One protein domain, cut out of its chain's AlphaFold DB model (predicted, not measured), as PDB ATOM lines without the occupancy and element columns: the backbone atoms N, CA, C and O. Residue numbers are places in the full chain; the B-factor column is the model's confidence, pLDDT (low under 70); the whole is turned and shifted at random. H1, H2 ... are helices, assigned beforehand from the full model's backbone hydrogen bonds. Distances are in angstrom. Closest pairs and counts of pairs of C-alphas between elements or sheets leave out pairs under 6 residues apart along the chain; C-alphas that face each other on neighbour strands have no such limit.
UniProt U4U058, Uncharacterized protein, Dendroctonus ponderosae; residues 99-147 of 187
ATOM      1  N   TYR A  99     192.632 203.152 213.869       90.12
ATOM      2  CA  TYR A  99     192.469 202.443 215.136       90.12
ATOM      3  C   TYR A  99     193.041 203.212 216.337       90.12
ATOM      4  O   TYR A  99     192.443 203.233 217.413       90.12
ATOM      5  N   GLU A 100     194.188 203.880 216.172       92.50
ATOM      6  CA  GLU A 100     194.776 204.667 217.257       92.50
ATOM      7  C   GLU A 100     193.923 205.889 217.592       92.50
ATOM      8  O   GLU A 100     193.726 206.212 218.767       92.50
ATOM      9  N   ILE A 101     193.431 206.576 216.558       94.19
ATOM     10  CA  ILE A 101     192.592 207.768 216.699       94.19
ATOM     11  C   ILE A 101     191.288 207.386 217.399       94.19
ATOM     12  O   ILE A 101     190.933 207.978 218.420       94.19
ATOM     13  N   SER A 102     190.608 206.352 216.902       93.31
ATOM     14  CA  SER A 102     189.320 205.916 217.435       93.31
ATOM     15  C   SER A 102     189.422 205.419 218.876       93.31
ATOM     16  O   SER A 102     188.531 205.694 219.681       93.31
ATOM     17  N   LYS A 103     190.519 204.737 219.235       90.94
ATOM     18  CA  LYS A 103     190.775 204.288 220.608       90.94
ATOM     19  C   LYS A 103     191.007 205.463 221.556       90.94
ATOM     20  O   LYS A 103     190.412 205.502 222.631       90.94
ATOM     21  N   ARG A 104     191.835 206.440 221.164       93.62
ATOM     22  CA  ARG A 104     192.115 207.646 221.973       93.62
ATOM     23  C   ARG A 104     190.858 208.463 222.242       93.62
ATOM     24  O   ARG A 104     190.672 208.942 223.356       93.62
ATOM     25  N   LEU A 105     189.994 208.577 221.237       94.94
ATOM     26  CA  LEU A 105     188.725 209.293 221.334       94.94
ATOM     27  C   LEU A 105     187.596 208.449 221.952       94.94
ATOM     28  O   LEU A 105     186.487 208.948 222.107       94.94
ATOM     29  N   LYS A 106     187.861 207.182 222.317       94.19
ATOM     30  CA  LYS A 106     186.869 206.226 222.848       94.19
ATOM     31  C   LYS A 106     185.634 206.068 221.944       94.19
ATOM     32  O   LYS A 106     184.527 205.839 222.419       94.19
ATOM     33  N   LEU A 107     185.846 206.177 220.635       94.81
ATOM     34  CA  LEU A 107     184.814 206.138 219.598       94.81
ATOM     35  C   LEU A 107     184.553 204.735 219.054       94.81
ATOM     36  O   LEU A 107     183.496 204.476 218.488       94.81
ATOM     37  N   VAL A 108     185.526 203.834 219.195       93.69
ATOM     38  CA  VAL A 108     185.407 202.444 218.753       93.69
ATOM     39  C   VAL A 108     185.895 201.527 219.861       93.69
ATOM     40  O   VAL A 108     186.997 201.710 220.382       93.69
ATOM     41  N   ARG A 109     185.093 200.515 220.195       89.19
ATOM     42  CA  ARG A 109     185.475 199.442 221.117       89.19
ATOM     43  C   ARG A 109     185.620 198.139 220.345       89.19
ATOM     44  O   ARG A 109     184.654 197.662 219.768       89.19
ATOM     45  N   THR A 110     186.812 197.557 220.377       86.81
ATOM     46  CA  THR A 110     187.112 196.208 219.854       86.81
ATOM     47  C   THR A 110     187.559 195.246 220.959       86.81
ATOM     48  O   THR A 110     187.599 194.033 220.765       86.81
ATOM     49  N   GLU A 111     187.903 195.776 222.135       83.75
ATOM     50  CA  GLU A 111     188.419 195.004 223.263       83.75
ATOM     51  C   GLU A 111     187.289 194.358 224.074       83.75
ATOM     52  O   GLU A 111     186.227 194.955 224.287       83.75
ATOM     53  N   GLN A 112     187.558 193.144 224.570       79.19
ATOM     54  CA  GLN A 112     186.653 192.348 225.413       79.19
ATOM     55  C   GLN A 112     185.299 192.009 224.760       79.19
ATOM     56  O   GLN A 112     184.342 191.690 225.455       79.19
ATOM     57  N   LEU A 113     185.216 192.046 223.427       81.81
ATOM     58  CA  LEU A 113     184.019 191.633 222.684       81.81
ATOM     59  C   LEU A 113     184.015 190.144 222.325       81.81
ATOM     60  O   LEU A 113     182.979 189.604 221.951       81.81
ATOM     61  N   GLY A 114     185.156 189.462 222.462       71.19
ATOM     62  CA  GLY A 114     185.315 188.069 222.047       71.19
ATOM     63  C   GLY A 114     184.360 187.094 222.740       71.19
ATOM     64  O   GLY A 114     183.862 186.187 222.084       71.19
ATOM     65  N   SER A 115     184.055 187.307 224.024       72.81
ATOM     66  CA  SER A 115     183.100 186.485 224.780       72.81
ATOM     67  C   SER A 115     181.640 186.730 224.395       72.81
ATOM     68  O   SER A 115     180.799 185.881 224.671       72.81
ATOM     69  N   LEU A 116     181.337 187.873 223.775       76.75
ATOM     70  CA  LEU A 116     179.973 188.261 223.438       76.75
ATOM     71  C   LEU A 116     179.656 188.028 221.957       76.75
ATOM     72  O   LEU A 116     178.644 187.425 221.626       76.75
ATOM     73  N   ALA A 117     180.522 188.514 221.066       77.62
ATOM     74  CA  ALA A 117     180.268 188.578 219.628       77.62
ATOM     75  C   ALA A 117     181.373 187.916 218.779       77.62
ATOM     76  O   ALA A 117     181.262 187.850 217.555       77.62
ATOM     77  N   GLY A 118     182.428 187.385 219.407       80.94
ATOM     78  CA  GLY A 118     183.544 186.733 218.718       80.94
ATOM     79  C   GLY A 118     184.591 187.707 218.165       80.94
ATOM     80  O   GLY A 118     184.553 188.916 218.401       80.94
ATOM     81  N   SER A 119     185.585 187.172 217.453       82.25
ATOM     82  CA  SER A 119     186.684 187.962 216.885       82.25
ATOM     83  C   SER A 119     186.229 188.830 215.701       82.25
ATOM     84  O   SER A 119     185.249 188.522 215.028       82.25
ATOM     85  N   ARG A 120     186.964 189.925 215.435       84.31
ATOM     86  CA  ARG A 120     186.674 190.916 214.371       84.31
ATOM     87  C   ARG A 120     185.327 191.639 214.514       84.31
ATOM     88  O   ARG A 120     184.785 192.131 213.528       84.31
ATOM     89  N   THR A 121     184.810 191.731 215.733       89.50
ATOM     90  CA  THR A 121     183.634 192.540 216.063       89.50
ATOM     91  C   THR A 121     184.043 193.873 216.678       89.50
ATOM     92  O   THR A 121     185.139 194.012 217.229       89.50
ATOM     93  N   TYR A 122     183.181 194.877 216.537       91.62
ATOM     94  CA  TYR A 122     183.411 196.219 217.050       91.62
ATOM     95  C   TYR A 122     182.092 196.894 217.426       91.62
ATOM     96  O   TYR A 122     181.042 196.576 216.876       91.62
ATOM     97  N   TYR A 123     182.172 197.858 218.338       91.81
ATOM     98  CA  TYR A 123     181.112 198.829 218.590       91.81
ATOM     99  C   TYR A 123     181.564 200.215 218.164       91.81
ATOM    100  O   TYR A 123     182.659 200.640 218.541       91.81
ATOM    101  N   LEU A 124     180.707 200.916 217.425       94.62
ATOM    102  CA  LEU A 124     180.834 202.348 217.180       94.62
ATOM    103  C   LEU A 124     180.084 203.100 218.282       94.62
ATOM    104  O   LEU A 124     178.983 202.713 218.666       94.62
ATOM    105  N   LEU A 125     180.704 204.143 218.830       94.62
ATOM    106  CA  LEU A 125     180.214 204.874 219.996       94.62
ATOM    107  C   LEU A 125     180.146 206.378 219.708       94.62
ATOM    108  O   LEU A 125     181.004 206.931 219.014       94.62
ATOM    109  N   GLY A 126     179.141 207.042 220.285       95.44
ATOM    110  CA  GLY A 126     178.971 208.497 220.233       95.44
ATOM    111  C   GLY A 126     179.024 209.051 218.808       95.44
ATOM    112  O   GLY A 126     178.349 208.550 217.911       95.44
ATOM    113  N   GLN A 127     179.896 210.038 218.595       96.06
ATOM    114  CA  GLN A 127     180.070 210.729 217.311       96.06
ATOM    115  C   GLN A 127     180.409 209.791 216.143       96.06
ATOM    116  O   GLN A 127     180.155 210.122 214.989       96.06
ATOM    117  N   MET A 128     180.972 208.613 216.416       96.69
ATOM    118  CA  MET A 128     181.298 207.654 215.366       96.69
ATOM    119  C   MET A 128     180.080 206.876 214.873       96.69
ATOM    120  O   MET A 128     179.966 206.617 213.678       96.69
ATOM    121  N   ALA A 129     179.155 206.550 215.777       96.94
ATOM    122  CA  ALA A 129     177.862 205.982 215.404       96.94
ATOM    123  C   ALA A 129     177.005 207.027 214.666       96.94
ATOM    124  O   ALA A 129     176.360 206.724 213.665       96.94
ATOM    125  N   GLU A 130     177.055 208.292 215.099       97.69
ATOM    126  CA  GLU A 130     176.414 209.399 214.375       97.69
ATOM    127  C   GLU A 130     176.976 209.550 212.954       97.69
ATOM    128  O   GLU A 130     176.207 209.720 212.004       97.69
ATOM    129  N   LEU A 131     178.300 209.442 212.793       97.38
ATOM    130  CA  LEU A 131     178.958 209.504 211.490       97.38
ATOM    131  C   LEU A 131     178.535 208.349 210.571       97.38
ATOM    132  O   LEU A 131     178.256 208.593 209.398       97.38
ATOM    133  N   GLU A 132     178.450 207.118 211.083       97.62
ATOM    134  CA  GLU A 132     177.939 205.967 210.324       97.62
ATOM    135  C   GLU A 132     176.530 206.251 209.781       97.62
ATOM    136  O   GLU A 132     176.294 206.167 208.572       97.62
ATOM    137  N   HIS A 133     175.609 206.678 210.649       97.81
ATOM    138  CA  HIS A 133     174.247 207.019 210.238       97.81
ATOM    139  C   HIS A 133     174.204 208.184 209.241       97.81
ATOM    140  O   HIS A 133     173.409 208.159 208.296       97.81
ATOM    141  N   ALA A 134     175.045 209.204 209.425       98.44
ATOM    142  CA  ALA A 134     175.129 210.344 208.518       98.44
ATOM    143  C   ALA A 134     175.612 209.929 207.120       98.44
ATOM    144  O   ALA A 134     175.033 210.373 206.126       98.44
ATOM    145  N   LEU A 135     176.612 209.044 207.031       98.44
ATOM    146  CA  LEU A 135     177.116 208.517 205.760       98.44
ATOM    147  C   LEU A 135     176.042 207.716 205.022       98.44
ATOM    148  O   LEU A 135     175.788 207.989 203.848       98.44
ATOM    149  N   VAL A 136     175.361 206.789 205.706       97.81
ATOM    150  CA  VAL A 136     174.266 206.005 205.105       97.81
ATOM    151  C   VAL A 136     173.188 206.935 204.546       97.81
ATOM    152  O   VAL A 136     172.812 206.821 203.378       97.81
ATOM    153  N   ARG A 137     172.737 207.919 205.336       97.69
ATOM    154  CA  ARG A 137     171.724 208.897 204.906       97.69
ATOM    155  C   ARG A 137     172.179 209.730 203.711       97.69
ATOM    156  O   ARG A 137     171.387 209.952 202.797       97.69
ATOM    157  N   TYR A 138     173.429 210.190 203.713       98.12
ATOM    158  CA  TYR A 138     173.998 210.974 202.619       98.12
ATOM    159  C   TYR A 138     173.959 210.196 201.298       98.12
ATOM    160  O   TYR A 138     173.443 210.706 200.303       98.12
ATOM    161  N   PHE A 139     174.434 208.946 201.287       97.81
ATOM    162  CA  PHE A 139     174.437 208.127 200.072       97.81
ATOM    163  C   PHE A 139     173.027 207.767 199.602       97.81
ATOM    164  O   PHE A 139     172.735 207.942 198.421       97.81
ATOM    165  N   VAL A 140     172.137 207.345 200.508       97.19
ATOM    166  CA  VAL A 140     170.740 207.030 200.156       97.19
ATOM    167  C   VAL A 140     170.055 208.240 199.521       97.19
ATOM    168  O   VAL A 140     169.438 208.109 198.468       97.19
ATOM    169  N   LYS A 141     170.215 209.436 200.102       97.62
ATOM    170  CA  LYS A 141     169.644 210.672 199.548       97.62
ATOM    171  C   LYS A 141     170.140 210.954 198.125       97.62
ATOM    172  O   LYS A 141     169.329 211.272 197.260       97.62
ATOM    173  N   ASN A 142     171.443 210.831 197.875       97.50
ATOM    174  CA  ASN A 142     172.029 211.115 196.558       97.50
ATOM    175  C   ASN A 142     171.609 210.091 195.490       97.50
ATOM    176  O   ASN A 142     171.389 210.458 194.336       97.50
ATOM    177  N   LEU A 143     171.467 208.817 195.864       97.62
ATOM    178  CA  LEU A 143     170.987 207.774 194.953       97.62
ATOM    179  C   LEU A 143     169.516 207.990 194.585       97.62
ATOM    180  O   LEU A 143     169.171 207.901 193.411       97.62
ATOM    181  N   LEU A 144     168.668 208.361 195.549       97.12
ATOM    182  CA  LEU A 144     167.262 208.689 195.283       97.12
ATOM    183  C   LEU A 144     167.106 209.883 194.327       97.12
ATOM    184  O   LEU A 144     166.206 209.895 193.496       97.12
ATOM    185  N   GLN A 145     167.999 210.873 194.409       97.56
ATOM    186  CA  GLN A 145     168.043 211.988 193.452       97.56
ATOM    187  C   GLN A 145     168.500 211.565 192.049       97.56
ATOM    188  O   GLN A 145     168.233 212.276 191.087       97.56
ATOM    189  N   SER A 146     169.176 210.421 191.938       96.94
ATOM    190  CA  SER A 146     169.652 209.833 190.682       96.94
ATOM    191  C   SER A 146     168.692 208.758 190.148       96.94
ATOM    192  O   SER A 146     169.126 207.846 189.452       96.94
ATOM    193  N   GLU A 147     167.408 208.833 190.519       96.06
ATOM    194  CA  GLU A 147     166.326 207.941 190.064       96.06
ATOM    195  C   GLU A 147     166.465 206.462 190.475       96.06
ATOM    196  O   GLU A 147     165.775 205.592 189.945       96.06
TER     197      GLU A 147
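This is residues 99 to 147 of the 187 residues of an uncharacterized protein of Dendroctonus ponderosae (UniProt U4U058). One long helix, H3, sticks out as an arm with residues 133 to 147 from a small body, in which the chain runs out to the short helix H2 at its tip and folds back, with H1 at the other end. The two runs meet in a short antiparallel pairing, residues 108 to 109 with 123 to 124. The printed part has 49 residues, all helix by class, with H1, H2 and H3 in that order and no named strand. It is only just loose, close to extended, with a radius of gyration of the C-alphas of 14.5 A, and spans 44 by 23 by 15 A.

H3, residues 127 to 145, touches no helix. H1, residues 99 to 104, is only just apart from it, the closest C-alphas being 8.5 A apart. H2, residues 114 to 117, is apart from both. Every O i to N i+4 pair is within hydrogen-bond range in H1 and H3; H2 is too short for one.

H3 measures 26.7 A, from C-alpha 127 at (180.070, 210.729, 217.311) to C-alpha 145 at (168.043, 211.988, 193.452). H1 measures 8.6 A and H2 5.6 A.

The C-alphas farthest apart, of Ser 115 and Glu 147, are 44.1 A apart. The printed part has no cut, both links are short, and no printed residue is under 70 in pLDDT.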